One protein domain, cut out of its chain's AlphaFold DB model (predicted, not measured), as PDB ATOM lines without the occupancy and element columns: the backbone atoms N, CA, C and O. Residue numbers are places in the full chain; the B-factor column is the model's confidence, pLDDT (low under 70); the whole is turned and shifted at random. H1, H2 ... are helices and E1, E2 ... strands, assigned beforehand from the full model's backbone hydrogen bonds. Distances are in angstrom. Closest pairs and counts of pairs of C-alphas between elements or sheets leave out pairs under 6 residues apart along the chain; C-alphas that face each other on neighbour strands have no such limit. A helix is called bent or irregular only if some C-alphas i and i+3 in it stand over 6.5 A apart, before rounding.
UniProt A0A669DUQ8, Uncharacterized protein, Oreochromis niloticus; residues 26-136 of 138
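What this domain is: This is residues 26 to 136 of the 138 residues of an uncharacterized protein of Oreochromis niloticus (UniProt A0A669DUQ8). A twisted sheet of four strands, E3 to E6, has the hairpin E1 and E2 over one face, as a small second layer, and the short helix H1 over the other face. Helix H2 is off this sheet, beside H1, and the long loop of residues 106 to 124 reaches away from the layers to make one far end of the domain. The printed part has 111 residues with two named helices and six named strands, in the order E1 E2 E3 E4 E5 H1 E6 H2. The larger sheet runs E3, E4, E5, E6 and is mixed; E1 and E2 are antiparallel; the class is mixed, helices and strands. The whole is compact, with a radius of gyration of the C-alphas of 15.2 A and spans of 44 by 37 by 24 A.

How they stand to each other: E3, residues 47 to 54, E4, residues 60 to 67, and E5, residues 70 to 78, form a meander, each strand the antiparallel neighbour of the one before. N 50 and O 64 of E3 and E4 are 2.8 A apart, and N 63 and O 74 of E4 and E5 also 2.8 A, within hydrogen-bond range. E6, residues 100 to 105, is parallel to E5, with N 101 and O 73 at 2.8 A. H1, residues 86 to 93, completes a strand-helix-strand unit, E5, H1, E6, two parallel neighbour strands with a helix between, its crossover right-handed. H1 is on the sheet at a height over the sheet of 10.1 A, over E5 and only just not over E4, on which 2 of its 8 C-alphas fall; it runs along the strands, at 14 degrees to E5 on the local plane. E1, residues 26 to 31, and E2, residues 36 to 42, form a hairpin, with N 28 and O 39 at 2.9 A. Their sheet and the larger one make a sandwich, two sheets face to face, with strands at 25 degrees; the closest C-alphas of E2 and E5 are those of Val 37 and Asn 76, 6.7 A. H2, residues 125 to 135, is not on the larger sheet; it is close to H1 but not clearly touching, the closest C-alphas being those of Gly 89 and Ile 129, 7.7 A, at a shallow tilt of 24 degrees, the same way. Within hydrogen-bond range are 6 of 7 O i to N i+4 pairs in H2 and 1 of 4 in H1, where 1 of 5 O i to N i+3 pairs is.

Where its parts are: E1 begins at C-alpha 26, (-13.944, -15.533, 33.404), and is 16.3 A long; E2 is 19.8 A. E3 is 18.5 A and bends by 72 degrees at residue 50; E4 is 20.1 A and bends by 55 degrees at residue 64. E5, 25.4 A, begins at C-alpha 70, (0.737, -17.471, 44.222). H1, 11.1 A, is only just irregular, with C-alphas 87 and 90 6.8 A apart. E6 is 16.3 A, and H2, 15.9 A, ends at C-alpha 135, (17.851, -17.695, 32.365).

The domain as a whole: The two C-alphas farthest apart are those of Gln 44 and His 121, 46.0 A. The printed part has no cut. The link E6 to H2, 19 residues, is long. The mean pLDDT of the printed part is 72.7; residue 33, residues 79 to 89 and residues 105 to 136 are under 70.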
ATOM      1  N   LYS A  26     -14.216 -16.973  33.350       79.62
ATOM      2  CA  LYS A  26     -13.944 -15.533  33.404       79.62
ATOM      3  C   LYS A  26     -13.067 -15.154  32.215       79.62
ATOM      4  O   LYS A  26     -11.922 -15.582  32.114       79.62
ATOM      5  N   LEU A  27     -13.605 -14.322  31.331       82.06
ATOM      6  CA  LEU A  27     -12.908 -13.842  30.144       82.06
ATOM      7  C   LEU A  27     -12.365 -12.427  30.372       82.06
ATOM      8  O   LEU A  27     -13.116 -11.519  30.729       82.06
ATOM      9  N   ILE A  28     -11.073 -12.228  30.116       84.06
ATOM     10  CA  ILE A  28     -10.429 -10.911  30.110       84.06
ATOM     11  C   ILE A  28      -9.909 -10.649  28.698       84.06
ATOM     12  O   ILE A  28      -9.148 -11.451  28.166       84.06
ATOM     13  N   THR A  29     -10.317  -9.536  28.086       83.62
ATOM     14  CA  THR A  29      -9.981  -9.213  26.692       83.62
ATOM     15  C   THR A  29      -9.291  -7.860  26.545       83.62
ATOM     16  O   THR A  29      -9.533  -6.910  27.303       83.62
ATOM     17  N   CYS A  30      -8.449  -7.765  25.522       78.88
ATOM     18  CA  CYS A  30      -7.892  -6.536  24.976       78.88
ATOM     19  C   CYS A  30      -8.098  -6.584  23.458       78.88
ATOM     20  O   CYS A  30      -7.751  -7.581  22.833       78.88
ATOM     21  N   SER A  31      -8.731  -5.570  22.870       79.56
ATOM     22  CA  SER A  31      -9.110  -5.588  21.452       79.56
ATOM     23  C   SER A  31      -9.076  -4.193  20.839       79.56
ATOM     24  O   SER A  31      -9.554  -3.254  21.475       79.56
ATOM     25  N   SER A  32      -8.629  -4.102  19.591       77.38
ATOM     26  CA  SER A  32      -8.748  -2.940  18.704       77.38
ATOM     27  C   SER A  32      -9.695  -3.260  17.532       77.38
ATOM     28  O   SER A  32     -10.394  -4.275  17.551       77.38
ATOM     29  N   GLN A  33      -9.759  -2.399  16.509       69.31
ATOM     30  CA  GLN A  33     -10.645  -2.606  15.349       69.31
ATOM     31  C   GLN A  33     -10.289  -3.856  14.525       69.31
ATOM     32  O   GLN A  33     -11.171  -4.439  13.902       69.31
ATOM     33  N   SER A  34      -9.018  -4.275  14.523       72.12
ATOM     34  CA  SER A  34      -8.516  -5.364  13.671       72.12
ATOM     35  C   SER A  34      -7.779  -6.472  14.424       72.12
ATOM     36  O   SER A  34      -7.382  -7.458  13.808       72.12
ATOM     37  N   ARG A  35      -7.575  -6.335  15.741       77.31
ATOM     38  CA  ARG A  35      -6.804  -7.287  16.553       77.31
ATOM     39  C   ARG A  35      -7.445  -7.496  17.916       77.31
ATOM     40  O   ARG A  35      -8.164  -6.631  18.417       77.31
ATOM     41  N   GLY A  36      -7.144  -8.624  18.543       80.12
ATOM     42  CA  GLY A  36      -7.511  -8.833  19.932       80.12
ATOM     43  C   GLY A  36      -6.895 -10.081  20.534       80.12
ATOM     44  O   GLY A  36      -6.777 -11.112  19.878       80.12
ATOM     45  N   VAL A  37      -6.561  -9.972  21.813       81.19
ATOM     46  CA  VAL A  37      -6.076 -11.060  22.656       81.19
ATOM     47  C   VAL A  37      -7.019 -11.261  23.835       81.19
ATOM     48  O   VAL A  37      -7.697 -10.336  24.303       81.19
ATOM     49  N   ALA A  38      -7.072 -12.493  24.330       85.12
ATOM     50  CA  ALA A  38      -7.913 -12.856  25.455       85.12
ATOM     51  C   ALA A  38      -7.216 -13.853  26.378       85.12
ATOM     52  O   ALA A  38      -6.478 -14.722  25.922       85.12
ATOM     53  N   ILE A  39      -7.484 -13.735  27.675       86.19
ATOM     54  CA  ILE A  39      -7.137 -14.739  28.678       86.19
ATOM     55  C   ILE A  39      -8.451 -15.279  29.239       86.19
ATOM     56  O   ILE A  39      -9.307 -14.515  29.698       86.19
ATOM     57  N   LEU A  40      -8.612 -16.596  29.149       86.31
ATOM     58  CA  LEU A  40      -9.762 -17.335  29.652       86.31
ATOM     59  C   LEU A  40      -9.362 -18.042  30.947       86.31
ATOM     60  O   LEU A  40      -8.316 -18.685  30.999       86.31
ATOM     61  N   ILE A  41     -10.164 -17.871  31.994       86.31
ATOM     62  CA  ILE A  41      -9.849 -18.346  33.339       86.31
ATOM     63  C   ILE A  41     -11.005 -19.182  33.861       86.31
ATOM     64  O   ILE A  41     -12.108 -18.662  34.072       86.31
ATOM     65  N   HIS A  42     -10.704 -20.441  34.168       83.94
ATOM     66  CA  HIS A  42     -11.680 -21.391  34.684       83.94
ATOM     67  C   HIS A  42     -12.254 -20.909  36.013       83.94
ATOM     68  O   HIS A  42     -11.499 -20.553  36.916       83.94
ATOM     69  N   LYS A  43     -13.585 -20.903  36.181       80.56
ATOM     70  CA  LYS A  43     -14.206 -20.364  37.410       80.56
ATOM     71  C   LYS A  43     -13.828 -21.117  38.686       80.56
ATOM     72  O   LYS A  43     -13.880 -20.527  39.759       80.56
ATOM     73  N   GLN A  44     -13.452 -22.395  38.593       84.88
ATOM     74  CA  GLN A  44     -12.955 -23.141  39.763       84.88
ATOM     75  C   GLN A  44     -11.524 -22.742  40.157       84.88
ATOM     76  O   GLN A  44     -11.065 -23.094  41.243       84.88
ATOM     77  N   LEU A  45     -10.813 -22.009  39.296       87.50
ATOM     78  CA  LEU A  45      -9.501 -21.483  39.626       87.50
ATOM     79  C   LEU A  45      -9.666 -20.288  40.567       87.50
ATOM     80  O   LEU A  45     -10.296 -19.286  40.225       87.50
ATOM     81  N   GLN A  46      -9.064 -20.379  41.752       90.56
ATOM     82  CA  GLN A  46      -8.961 -19.243  42.662       90.56
ATOM     83  C   GLN A  46      -8.052 -18.189  42.035       90.56
ATOM     84  O   GLN A  46      -6.831 -18.284  42.126       90.56
ATOM     85  N   PHE A  47      -8.663 -17.214  41.368       91.62
ATOM     86  CA  PHE A  47      -7.976 -16.189  40.599       91.62
ATOM     87  C   PHE A  47      -8.361 -14.792  41.076       91.62
ATOM     88  O   PHE A  47      -9.539 -14.415  41.087       91.62
ATOM     89  N   LYS A  48      -7.353 -13.970  41.356       93.06
ATOM     90  CA  LYS A  48      -7.511 -12.548  41.657       93.06
ATOM     91  C   LYS A  48      -6.571 -11.726  40.783       93.06
ATOM     92  O   LYS A  48      -5.359 -11.818  40.907       93.06
ATOM     93  N   CYS A  49      -7.132 -10.876  39.927       92.81
ATOM     94  CA  CYS A  49      -6.346  -9.891  39.185       92.81
ATOM     95  C   CYS A  49      -6.090  -8.675  40.081       92.81
ATOM     96  O   CYS A  49      -7.034  -8.125  40.648       92.81
ATOM     97  N   THR A  50      -4.829  -8.270  40.204       92.31
ATOM     98  CA  THR A  50      -4.395  -7.116  41.009       92.31
ATOM     99  C   THR A  50      -4.002  -5.927  40.141       92.31
ATOM    100  O   THR A  50      -4.276  -4.787  40.505       92.31
ATOM    101  N   ARG A  51      -3.423  -6.181  38.962       92.31
ATOM    102  CA  ARG A  51      -3.108  -5.165  37.955       92.31
ATOM    103  C   ARG A  51      -3.324  -5.736  36.565       92.31
ATOM    104  O   ARG A  51      -3.044  -6.904  36.321       92.31
ATOM    105  N   MET A  52      -3.795  -4.896  35.653       91.31
ATOM    106  CA  MET A  52      -3.985  -5.243  34.252       91.31
ATOM    107  C   MET A  52      -3.411  -4.133  33.383       91.31
ATOM    108  O   MET A  52      -3.713  -2.963  33.608       91.31
ATOM    109  N   VAL A  53      -2.614  -4.510  32.388       88.31
ATOM    110  CA  VAL A  53      -2.079  -3.604  31.373       88.31
ATOM    111  C   VAL A  53      -2.554  -4.096  30.012       88.31
ATOM    112  O   VAL A  53      -2.457  -5.280  29.688       88.31
ATOM    113  N   LYS A  54      -3.125  -3.174  29.242       86.62
ATOM    114  CA  LYS A  54      -3.638  -3.411  27.895       86.62
ATOM    115  C   LYS A  54      -2.882  -2.525  26.931       86.62
ATOM    116  O   LYS A  54      -2.590  -1.379  27.256       86.62
ATOM    117  N   ASP A  55      -2.601  -3.065  25.762       82.38
ATOM    118  CA  ASP A  55      -2.041  -2.303  24.660       82.38
ATOM    119  C   ASP A  55      -3.143  -1.667  23.802       82.38
ATOM    120  O   ASP A  55      -4.215  -2.252  23.630       82.38
ATOM    121  N   GLU A  56      -2.883  -0.482  23.254       75.00
ATOM    122  CA  GLU A  56      -3.859   0.255  22.437       75.00
ATOM    123  C   GLU A  56      -4.155  -0.458  21.108       75.00
ATOM    124  O   GLU A  56      -5.298  -0.468  20.645       75.00
ATOM    125  N   ASP A  57      -3.167  -1.163  20.546       76.94
ATOM    126  CA  ASP A  57      -3.334  -1.918  19.302       76.94
ATOM    127  C   ASP A  57      -4.079  -3.247  19.495       76.94
ATOM    128  O   ASP A  57      -4.345  -3.948  18.513       76.94
ATOM    129  N   GLY A  58      -4.424  -3.626  20.731       78.38
ATOM    130  CA  GLY A  58      -5.079  -4.903  21.025       78.38
ATOM    131  C   GLY A  58      -4.147  -6.116  20.943       78.38
ATOM    132  O   GLY A  58      -4.632  -7.234  20.772       78.38
ATOM    133  N   ARG A  59      -2.826  -5.904  21.016       79.12
ATOM    134  CA  ARG A  59      -1.796  -6.942  20.825       79.12
ATOM    135  C   ARG A  59      -1.299  -7.585  22.112       79.12
ATOM    136  O   ARG A  59      -0.819  -8.710  22.084       79.12
ATOM    137  N   THR A  60      -1.397  -6.889  23.238       82.56
ATOM    138  CA  THR A  60      -0.834  -7.364  24.505       82.56
ATOM    139  C   THR A  60      -1.840  -7.218  25.627       82.56
ATOM    140  O   THR A  60      -2.442  -6.156  25.814       82.56
ATOM    141  N   LEU A  61      -1.977  -8.287  26.405       87.25
ATOM    142  CA  LEU A  61      -2.712  -8.306  27.655       87.25
ATOM    143  C   LEU A  61      -1.814  -8.891  28.742       87.25
ATOM    144  O   LEU A  61      -1.506 -10.081  28.723       87.25
ATOM    145  N   LEU A  62      -1.429  -8.045  29.691       90.44
ATOM    146  CA  LEU A  62      -0.649  -8.427  30.862       90.44
ATOM    147  C   LEU A  62      -1.525  -8.343  32.113       90.44
ATOM    148  O   LEU A  62      -2.250  -7.362  32.310       90.44
ATOM    149  N   LEU A  63      -1.445  -9.352  32.974       92.75
ATOM    150  CA  LEU A  63      -2.169  -9.434  34.239       92.75
ATOM    151  C   LEU A  63      -1.197  -9.780  35.365       92.75
ATOM    152  O   LEU A  63      -0.582 -10.835  35.321       92.75
ATOM    153  N   LEU A  64      -1.120  -8.960  36.414       93.81
ATOM    154  CA  LEU A  64      -0.572  -9.404  37.695       93.81
ATOM    155  C   LEU A  64      -1.703 -10.110  38.426       93.81
ATOM    156  O   LEU A  64      -2.669  -9.469  38.862       93.81
ATOM    157  N   ALA A  65      -1.599 -11.422  38.538       94.19
ATOM    158  CA  ALA A  65      -2.623 -12.263  39.115       94.19
ATOM    159  C   ALA A  65      -2.101 -13.011  40.335       94.19
ATOM    160  O   ALA A  65      -0.943 -13.400  40.401       94.19
ATOM    161  N   GLU A  66      -2.989 -13.241  41.288       95.19
ATOM    162  CA  GLU A  66      -2.812 -14.227  42.339       95.19
ATOM    163  C   GLU A  66      -3.656 -15.449  41.978       95.19
ATOM    164  O   GLU A  66      -4.876 -15.344  41.817       95.19
ATOM    165  N   ILE A  67      -2.992 -16.588  41.801       92.88
ATOM    166  CA  ILE A  67      -3.595 -17.865  41.431       92.88
ATOM    167  C   ILE A  67      -3.276 -18.861  42.537       92.88
ATOM    168  O   ILE A  67      -2.106 -19.140  42.786       92.88
ATOM    169  N   GLN A  68      -4.301 -19.370  43.225       92.06
ATOM    170  CA  GLN A  68      -4.131 -20.313  44.344       92.06
ATOM    171  C   GLN A  68      -3.090 -19.827  45.380       92.06
ATOM    172  O   GLN A  68      -2.214 -20.581  45.801       92.06
ATOM    173  N   GLY A  69      -3.132 -18.538  45.733       91.94
ATOM    174  CA  GLY A  69      -2.209 -17.904  46.688       91.94
ATOM    175  C   GLY A  69      -0.840 -17.496  46.125       91.94
ATOM    176  O   GLY A  69      -0.057 -16.870  46.837       91.94
ATOM    177  N   HIS A  70      -0.543 -17.792  44.856       93.62
ATOM    178  CA  HIS A  70       0.737 -17.471  44.222       93.62
ATOM    179  C   HIS A  70       0.597 -16.279  43.280       93.62
ATOM    180  O   HIS A  70      -0.228 -16.295  42.365       93.62
ATOM    181  N   ARG A  71       1.414 -15.241  43.486       94.25
ATOM    182  CA  ARG A  71       1.457 -14.071  42.600       94.25
ATOM    183  C   ARG A  71       2.340 -14.342  41.387       94.25
ATOM    184  O   ARG A  71       3.473 -14.780  41.541       94.25
ATOM    185  N   MET A  72       1.815 -14.057  40.202       94.19
ATOM    186  CA  MET A  72       2.499 -14.231  38.924       94.19
ATOM    187  C   MET A  72       1.975 -13.254  37.873       94.19
ATOM    188  O   MET A  72       0.850 -12.753  37.966       94.19
ATOM    189  N   ILE A  73       2.784 -13.005  36.854       92.12
ATOM    190  CA  ILE A  73       2.406 -12.213  35.687       92.12
ATOM    191  C   ILE A  73       1.924 -13.172  34.598       92.12
ATOM    192  O   ILE A  73       2.682 -14.018  34.133       92.12
ATOM    193  N   LEU A  74       0.669 -13.041  34.173       91.50
ATOM    194  CA  LEU A  74       0.154 -13.693  32.971       91.50
ATOM    195  C   LEU A  74       0.278 -12.730  31.797       91.50
ATOM    196  O   LEU A  74      -0.259 -11.624  31.853       91.50
ATOM    197  N   SER A  75       0.936 -13.155  30.726       87.62
ATOM    198  CA  SER A  75       1.102 -12.354  29.519       87.62
ATOM    199  C   SER A  75       0.570 -13.113  28.311       87.62
ATOM    200  O   SER A  75       1.062 -14.196  28.004       87.62
ATOM    201  N   ASN A  76      -0.437 -12.549  27.636       87.12
ATOM    202  CA  ASN A  76      -0.848 -12.992  26.307       87.12
ATOM    203  C   ASN A  76      -0.411 -11.958  25.267       87.12
ATOM    204  O   ASN A  76      -0.859 -10.804  25.319       87.12
ATOM    205  N   ILE A  77       0.462 -12.368  24.347       80.56
ATOM    206  CA  ILE A  77       1.069 -11.481  23.356       80.56
ATOM    207  C   ILE A  77       0.779 -11.967  21.939       80.56
ATOM    208  O   ILE A  77       0.989 -13.124  21.598       80.56
ATOM    209  N   TYR A  78       0.329 -11.038  21.105       76.19
ATOM    210  CA  TYR A  78       0.291 -11.152  19.658       76.19
ATOM    211  C   TYR A  78       1.403 -10.267  19.092       76.19
ATOM    212  O   TYR A  78       1.264  -9.037  19.071       76.19
ATOM    213  N   ALA A  79       2.535 -10.865  18.719       66.44
ATOM    214  CA  ALA A  79       3.700 -10.084  18.322       66.44
ATOM    215  C   ALA A  79       3.430  -9.312  17.017       66.44
ATOM    216  O   ALA A  79       2.773  -9.817  16.104       66.44
ATOM    217  N   PRO A  80       3.909  -8.064  16.897       63.31
ATOM    218  CA  PRO A  80       3.930  -7.390  15.609       63.31
ATOM    219  C   PRO A  80       4.871  -8.128  14.638       63.31
ATOM    220  O   PRO A  80       5.921  -8.606  15.041       63.31
ATOM    221  N   ASN A  81       4.560  -8.119  13.336       60.00
ATOM    222  CA  ASN A  81       5.445  -8.637  12.269       60.00
ATOM    223  C   ASN A  81       6.800  -7.897  12.153       60.00
ATOM    224  O   ASN A  81       7.572  -8.158  11.236       60.00
ATOM    225  N   ILE A  82       7.050  -6.914  13.017       56.81
ATOM    226  CA  ILE A  82       8.283  -6.139  13.088       56.81
ATOM    227  C   ILE A  82       8.990  -6.614  14.354       56.81
ATOM    228  O   ILE A  82       8.417  -6.509  15.438       56.81
ATOM    229  N   ASP A  83      10.203  -7.146  14.204       58.06
ATOM    230  CA  ASP A  83      11.041  -7.598  15.316       58.06
ATOM    231  C   ASP A  83      11.463  -6.401  16.183       58.06
ATOM    232  O   ASP A  83      12.471  -5.748  15.915       58.06
ATOM    233  N   ASP A  84      10.649  -6.080  17.193       63.44
ATOM    234  CA  ASP A  84      10.944  -5.050  18.183       63.44
ATOM    235  C   ASP A  84      11.196  -5.675  19.569       63.44
ATOM    236  O   ASP A  84      10.258  -5.879  20.350       63.44
ATOM    237  N   PRO A  85      12.466  -5.943  19.918       60.31
ATOM    238  CA  PRO A  85      12.840  -6.467  21.228       60.31
ATOM    239  C   PRO A  85      12.399  -5.588  22.413       60.31
ATOM    240  O   PRO A  85      12.206  -6.089  23.525       60.31
ATOM    241  N   THR A  86      12.224  -4.278  22.207       64.69
ATOM    242  CA  THR A  86      11.838  -3.344  23.281       64.69
ATOM    243  C   THR A  86      10.364  -3.464  23.663       64.69
ATOM    244  O   THR A  86       9.984  -3.115  24.785       64.69
ATOM    245  N   PHE A  87       9.547  -4.032  22.771       64.69
ATOM    246  CA  PHE A  87       8.116  -4.229  22.974       64.69
ATOM    247  C   PHE A  87       7.809  -5.113  24.194       64.69
ATOM    248  O   PHE A  87       6.825  -4.885  24.901       64.69
ATOM    249  N   PHE A  88       8.671  -6.099  24.461       64.00
ATOM    250  CA  PHE A  88       8.471  -7.091  25.518       64.00
ATOM    251  C   PHE A  88       9.056  -6.649  26.868       64.00
ATOM    252  O   PHE A  88       8.382  -6.758  27.892       64.00
ATOM    253  N   GLY A  89      10.287  -6.127  26.883       68.00
ATOM    254  CA  GLY A  89      11.052  -5.923  28.122       68.00
ATOM    255  C   GLY A  89      10.488  -4.852  29.063       68.00
ATOM    256  O   GLY A  89      10.354  -5.085  30.267       68.00
ATOM    257  N   ASN A  90      10.106  -3.688  28.528       70.38
ATOM    258  CA  ASN A  90       9.727  -2.540  29.361       70.38
ATOM    259  C   ASN A  90       8.372  -2.748  30.056       70.38
ATOM    260  O   ASN A  90       8.244  -2.536  31.260       70.38
ATOM    261  N   LYS A  91       7.371  -3.252  29.322       72.56
ATOM    262  CA  LYS A  91       6.007  -3.447  29.847       72.56
ATOM    263  C   LYS A  91       5.941  -4.492  30.963       72.56
ATOM    264  O   LYS A  91       5.096  -4.384  31.848       72.56
ATOM    265  N   ILE A  92       6.802  -5.508  30.904       75.81
ATOM    266  CA  ILE A  92       6.871  -6.574  31.909       75.81
ATOM    267  C   ILE A  92       7.614  -6.087  33.151       75.81
ATOM    268  O   ILE A  92       7.130  -6.300  34.258       75.81
ATOM    269  N   SER A  93       8.731  -5.377  32.970       79.75
ATOM    270  CA  SER A  93       9.517  -4.827  34.083       79.75
ATOM    271  C   SER A  93       8.678  -3.904  34.974       79.75
ATOM    272  O   SER A  93       8.750  -3.978  36.200       79.75
ATOM    273  N   ASP A  94       7.785  -3.112  34.373       82.69
ATOM    274  CA  ASP A  94       6.860  -2.238  35.101       82.69
ATOM    275  C   ASP A  94       5.886  -2.994  36.015       82.69
ATOM    276  O   ASP A  94       5.283  -2.386  36.904       82.69
ATOM    277  N   MET A  95       5.675  -4.296  35.801       83.44
ATOM    278  CA  MET A  95       4.760  -5.125  36.594       83.44
ATOM    279  C   MET A  95       5.377  -5.650  37.891       83.44
ATOM    280  O   MET A  95       4.634  -6.117  38.762       83.44
ATOM    281  N   GLY A  96       6.690  -5.490  38.048       86.12
ATOM    282  CA  GLY A  96       7.464  -5.960  39.188       86.12
ATOM    283  C   GLY A  96       8.124  -7.313  38.940       86.12
ATOM    284  O   GLY A  96       7.948  -7.936  37.897       86.12
ATOM    285  N   ASP A  97       8.881  -7.755  39.938       89.50
ATOM    286  CA  ASP A  97       9.644  -9.001  39.904       89.50
ATOM    287  C   ASP A  97       8.793 -10.163  40.443       89.50
ATOM    288  O   ASP A  97       8.711 -10.407  41.649       89.50
ATOM    289  N   TYR A  98       8.063 -10.818  39.540       90.06
ATOM    290  CA  TYR A  98       7.228 -11.987  39.825       90.06
ATOM    291  C   TYR A  98       7.439 -13.046  38.741       90.06
ATOM    292  O   TYR A  98       7.736 -12.681  37.605       90.06
ATOM    293  N   PRO A  99       7.185 -14.337  39.027       90.62
ATOM    294  CA  PRO A  99       7.185 -15.374  38.000       90.62
ATOM    295  C   PRO A  99       6.262 -15.013  36.830       90.62
ATOM    296  O   PRO A  99       5.128 -14.574  37.045       90.62
ATOM    297  N   ILE A 100       6.729 -15.215  35.596       88.38
ATOM    298  CA  ILE A 100       5.995 -14.852  34.378       88.38
ATOM    299  C   ILE A 100       5.552 -16.119  33.647       88.38
ATOM    300  O   ILE A 100       6.376 -16.943  33.256       88.38
ATOM    301  N   LEU A 101       4.247 -16.237  33.398       88.56
ATOM    302  CA  LEU A 101       3.688 -17.157  32.416       88.56
ATOM    303  C   LEU A 101       3.336 -16.367  31.157       88.56
ATOM    304  O   LEU A 101       2.356 -15.618  31.129       88.56
ATOM    305  N   MET A 102       4.142 -16.536  30.114       85.50
ATOM    306  CA  MET A 102       3.934 -15.892  28.822       85.50
ATOM    307  C   MET A 102       3.460 -16.912  27.790       85.50
ATOM    308  O   MET A 102       4.039 -17.986  27.654       85.50
ATOM    309  N   ALA A 103       2.407 -16.562  27.064       82.00
ATOM    310  CA  ALA A 103       1.854 -17.346  25.971       82.00
ATOM    311  C   ALA A 103       1.347 -16.405  24.871       82.00
ATOM    312  O   ALA A 103       1.233 -15.197  25.079       82.00
ATOM    313  N   GLY A 104       1.020 -16.955  23.709       77.00
ATOM    314  CA  GLY A 104       0.422 -16.192  22.621       77.00
ATOM    315  C   GLY A 104       0.911 -16.641  21.257       77.00
ATOM    316  O   GLY A 104       1.537 -17.691  21.120       77.00
ATOM    317  N   ASP A 105       0.590 -15.837  20.252       68.94
ATOM    318  CA  ASP A 105       1.115 -15.995  18.902       68.94
ATOM    319  C   ASP A 105       2.294 -15.041  18.774       68.94
ATOM    320  O   ASP A 105       2.155 -13.832  18.555       68.94
ATOM    321  N   PHE A 106       3.473 -15.602  19.004       61.12
ATOM    322  CA  PHE A 106       4.703 -14.845  18.927       61.12
ATOM    323  C   PHE A 106       5.045 -14.460  17.497       61.12
ATOM    324  O   PHE A 106       5.912 -13.614  17.364       61.12
ATOM    325  N   SER A 107       4.416 -15.055  16.465       62.16
ATOM    326  CA  SER A 107       4.708 -14.818  15.038       62.16
ATOM    327  C   SER A 107       6.208 -14.596  14.755       62.16
ATOM    328  O   SER A 107       6.603 -13.820  13.888       62.16
ATOM    329  N   LEU A 108       7.042 -15.277  15.540       53.59
ATOM    330  CA  LEU A 108       8.486 -15.184  15.599       53.59
ATOM    331  C   LEU A 108       8.962 -16.574  15.226       53.59
ATOM    332  O   LEU A 108       8.525 -17.565  15.808       53.59
ATOM    333  N   VAL A 109       9.859 -16.627  14.254       50.44
ATOM    334  CA  VAL A 109      10.669 -17.811  13.990       50.44
ATOM    335  C   VAL A 109      11.566 -17.959  15.214       50.44
ATOM    336  O   VAL A 109      12.468 -17.144  15.394       50.44
ATOM    337  N   MET A 110      11.269 -18.912  16.096       49.78
ATOM    338  CA  MET A 110      12.081 -19.186  17.286       49.78
ATOM    339  C   MET A 110      13.291 -20.051  16.929       49.78
ATOM    340  O   MET A 110      14.328 -19.955  17.584       49.78
ATOM    341  N   ASP A 111      13.171 -20.836  15.863       46.59
ATOM    342  CA  ASP A 111      14.237 -21.647  15.295       46.59
ATOM    343  C   ASP A 111      14.226 -21.489  13.763       46.59
ATOM    344  O   ASP A 111      13.252 -21.831  13.092       46.59
ATOM    345  N   ASP A 112      15.292 -20.920  13.193       46.00
ATOM    346  CA  ASP A 112      15.403 -20.667  11.748       46.00
ATOM    347  C   ASP A 112      15.474 -21.951  10.909       46.00
ATOM    348  O   ASP A 112      15.215 -21.906   9.702       46.00
ATOM    349  N   ILE A 113      15.773 -23.087  11.544       48.25
ATOM    350  CA  ILE A 113      15.845 -24.415  10.939       48.25
ATOM    351  C   ILE A 113      14.500 -25.149  11.057       48.25
ATOM    352  O   ILE A 113      14.152 -25.903  10.146       48.25
ATOM    353  N   LEU A 114      13.735 -24.947  12.138       51.41
ATOM    354  CA  LEU A 114      12.459 -25.653  12.364       51.41
ATOM    355  C   LEU A 114      11.211 -24.862  11.933       51.41
ATOM    356  O   LEU A 114      10.238 -25.478  11.498       51.41
ATOM    357  N   ASP A 115      11.233 -23.528  12.011       44.47
ATOM    358  CA  ASP A 115      10.039 -22.684  11.827       44.47
ATOM    359  C   ASP A 115       9.934 -22.047  10.427       44.47
ATOM    360  O   ASP A 115       8.944 -21.375  10.122       44.47
ATOM    361  N   GLN A 116      10.921 -22.254   9.544       43.69
ATOM    362  CA  GLN A 116      10.879 -21.779   8.156       43.69
ATOM    363  C   GLN A 116      11.060 -22.919   7.153       43.69
ATOM    364  O   GLN A 116      11.981 -23.724   7.242       43.69
ATOM    365  N   SER A 117      10.232 -22.929   6.106       54.66
ATOM    366  CA  SER A 117      10.437 -23.790   4.933       54.66
ATOM    367  C   SER A 117      11.651 -23.377   4.086       54.66
ATOM    368  O   SER A 117      12.133 -24.167   3.276       54.66
ATOM    369  N   THR A 118      12.164 -22.158   4.284       48.59
ATOM    370  CA  THR A 118      13.405 -21.647   3.690       48.59
ATOM    371  C   THR A 118      14.228 -20.946   4.770       48.59
ATOM    372  O   THR A 118      13.785 -19.901   5.240       48.59
ATOM    373  N   PRO A 119      15.406 -21.455   5.160       46.22
ATOM    374  CA  PRO A 119      16.195 -20.851   6.228       46.22
ATOM    375  C   PRO A 119      16.710 -19.474   5.792       46.22
ATOM    376  O   PRO A 119      17.544 -19.362   4.889       46.22
ATOM    377  N   SER A 120      16.212 -18.410   6.421       48.91
ATOM    378  CA  SER A 120      16.775 -17.066   6.286       48.91
ATOM    379  C   SER A 120      17.638 -16.748   7.508       48.91
ATOM    380  O   SER A 120      17.193 -16.848   8.644       48.91
ATOM    381  N   HIS A 121      18.890 -16.343   7.275       48.41
ATOM    382  CA  HIS A 121      19.900 -16.045   8.307       48.41
ATOM    383  C   HIS A 121      19.612 -14.765   9.128       48.41
ATOM    384  O   HIS A 121      20.528 -14.163   9.697       48.41
ATOM    385  N   ALA A 122      18.362 -14.305   9.189       46.59
ATOM    386  CA  ALA A 122      17.995 -13.176  10.030       46.59
ATOM    387  C   ALA A 122      17.924 -13.661  11.483       46.59
ATOM    388  O   ALA A 122      16.888 -14.110  11.957       46.59
ATOM    389  N   ARG A 123      19.057 -13.602  12.191       46.75
ATOM    390  CA  ARG A 123      19.087 -13.813  13.641       46.75
ATOM    391  C   ARG A 123      18.259 -12.714  14.310       46.75
ATOM    392  O   ARG A 123      18.689 -11.567  14.381       46.75
ATOM    393  N   THR A 124      17.068 -13.081  14.757       46.50
ATOM    394  CA  THR A 124      16.065 -12.193  15.350       46.50
ATOM    395  C   THR A 124      16.458 -11.835  16.789       46.50
ATOM    396  O   THR A 124      16.655 -12.719  17.627       46.50
ATOM    397  N   ASN A 125      16.590 -10.543  17.102       50.12
ATOM    398  CA  ASN A 125      17.113 -10.072  18.396       50.12
ATOM    399  C   ASN A 125      16.147 -10.355  19.564       50.12
ATOM    400  O   ASN A 125      16.587 -10.494  20.708       50.12
ATOM    401  N   SER A 126      14.847 -10.507  19.292       43.88
ATOM    402  CA  SER A 126      13.837 -10.824  20.316       43.88
ATOM    403  C   SER A 126      14.018 -12.200  20.970       43.88
ATOM    404  O   SER A 126      13.724 -12.351  22.157       43.88
ATOM    405  N   ILE A 127      14.575 -13.188  20.256       50.88
ATOM    406  CA  ILE A 127      14.856 -14.529  20.809       50.88
ATOM    407  C   ILE A 127      15.876 -14.435  21.943       50.88
ATOM    408  O   ILE A 127      15.728 -15.088  22.977       50.88
ATOM    409  N   TYR A 128      16.893 -13.583  21.779       50.91
ATOM    410  CA  TYR A 128      17.922 -13.380  22.794       50.91
ATOM    411  C   TYR A 128      17.334 -12.789  24.077       50.91
ATOM    412  O   TYR A 128      17.715 -13.208  25.167       50.91
ATOM    413  N   ILE A 129      16.367 -11.872  23.970       52.38
ATOM    414  CA  ILE A 129      15.720 -11.258  25.138       52.38
ATOM    415  C   ILE A 129      14.831 -12.261  25.871       52.38
ATOM    416  O   ILE A 129      14.897 -12.337  27.098       52.38
ATOM    417  N   ILE A 130      14.061 -13.076  25.146       52.78
ATOM    418  CA  ILE A 130      13.245 -14.135  25.758       52.78
ATOM    419  C   ILE A 130      14.151 -15.159  26.458       52.78
ATOM    420  O   ILE A 130      13.944 -15.463  27.633       52.78
ATOM    421  N   HIS A 131      15.222 -15.621  25.802       51.50
ATOM    422  CA  HIS A 131      16.180 -16.550  26.408       51.50
ATOM    423  C   HIS A 131      16.948 -15.962  27.599       51.50
ATOM    424  O   HIS A 131      17.200 -16.677  28.570       51.50
ATOM    425  N   ALA A 132      17.338 -14.686  27.543       50.19
ATOM    426  CA  ALA A 132      18.019 -14.010  28.644       50.19
ATOM    427  C   ALA A 132      17.089 -13.840  29.854       50.19
ATOM    428  O   ALA A 132      17.512 -14.088  30.981       50.19
ATOM    429  N   SER A 133      15.817 -13.510  29.616       44.75
ATOM    430  CA  SER A 133      14.804 -13.352  30.668       44.75
ATOM    431  C   SER A 133      14.450 -14.692  31.325       44.75
ATOM    432  O   SER A 133      14.246 -14.755  32.531       44.75
ATOM    433  N   LEU A 134      14.456 -15.791  30.559       45.00
ATOM    434  CA  LEU A 134      14.231 -17.146  31.078       45.00
ATOM    435  C   LEU A 134      15.415 -17.702  31.889       45.00
ATOM    436  O   LEU A 134      15.217 -18.575  32.729       45.00
ATOM    437  N   ARG A 135      16.643 -17.216  31.662       45.59
ATOM    438  CA  ARG A 135      17.851 -17.695  32.365       45.59
ATOM    439  C   ARG A 135      18.150 -16.981  33.683       45.59
ATOM    440  O   ARG A 135      19.007 -17.458  34.415       45.59
ATOM    441  N   GLN A 136      17.478 -15.873  33.997       38.81
ATOM    442  CA  GLN A 136      17.714 -15.134  35.247       38.81
ATOM    443  C   GLN A 136      17.009 -15.733  36.481       38.81
ATOM    444  O   GLN A 136      17.206 -15.235  37.584       38.81
TER     445      GLN A 136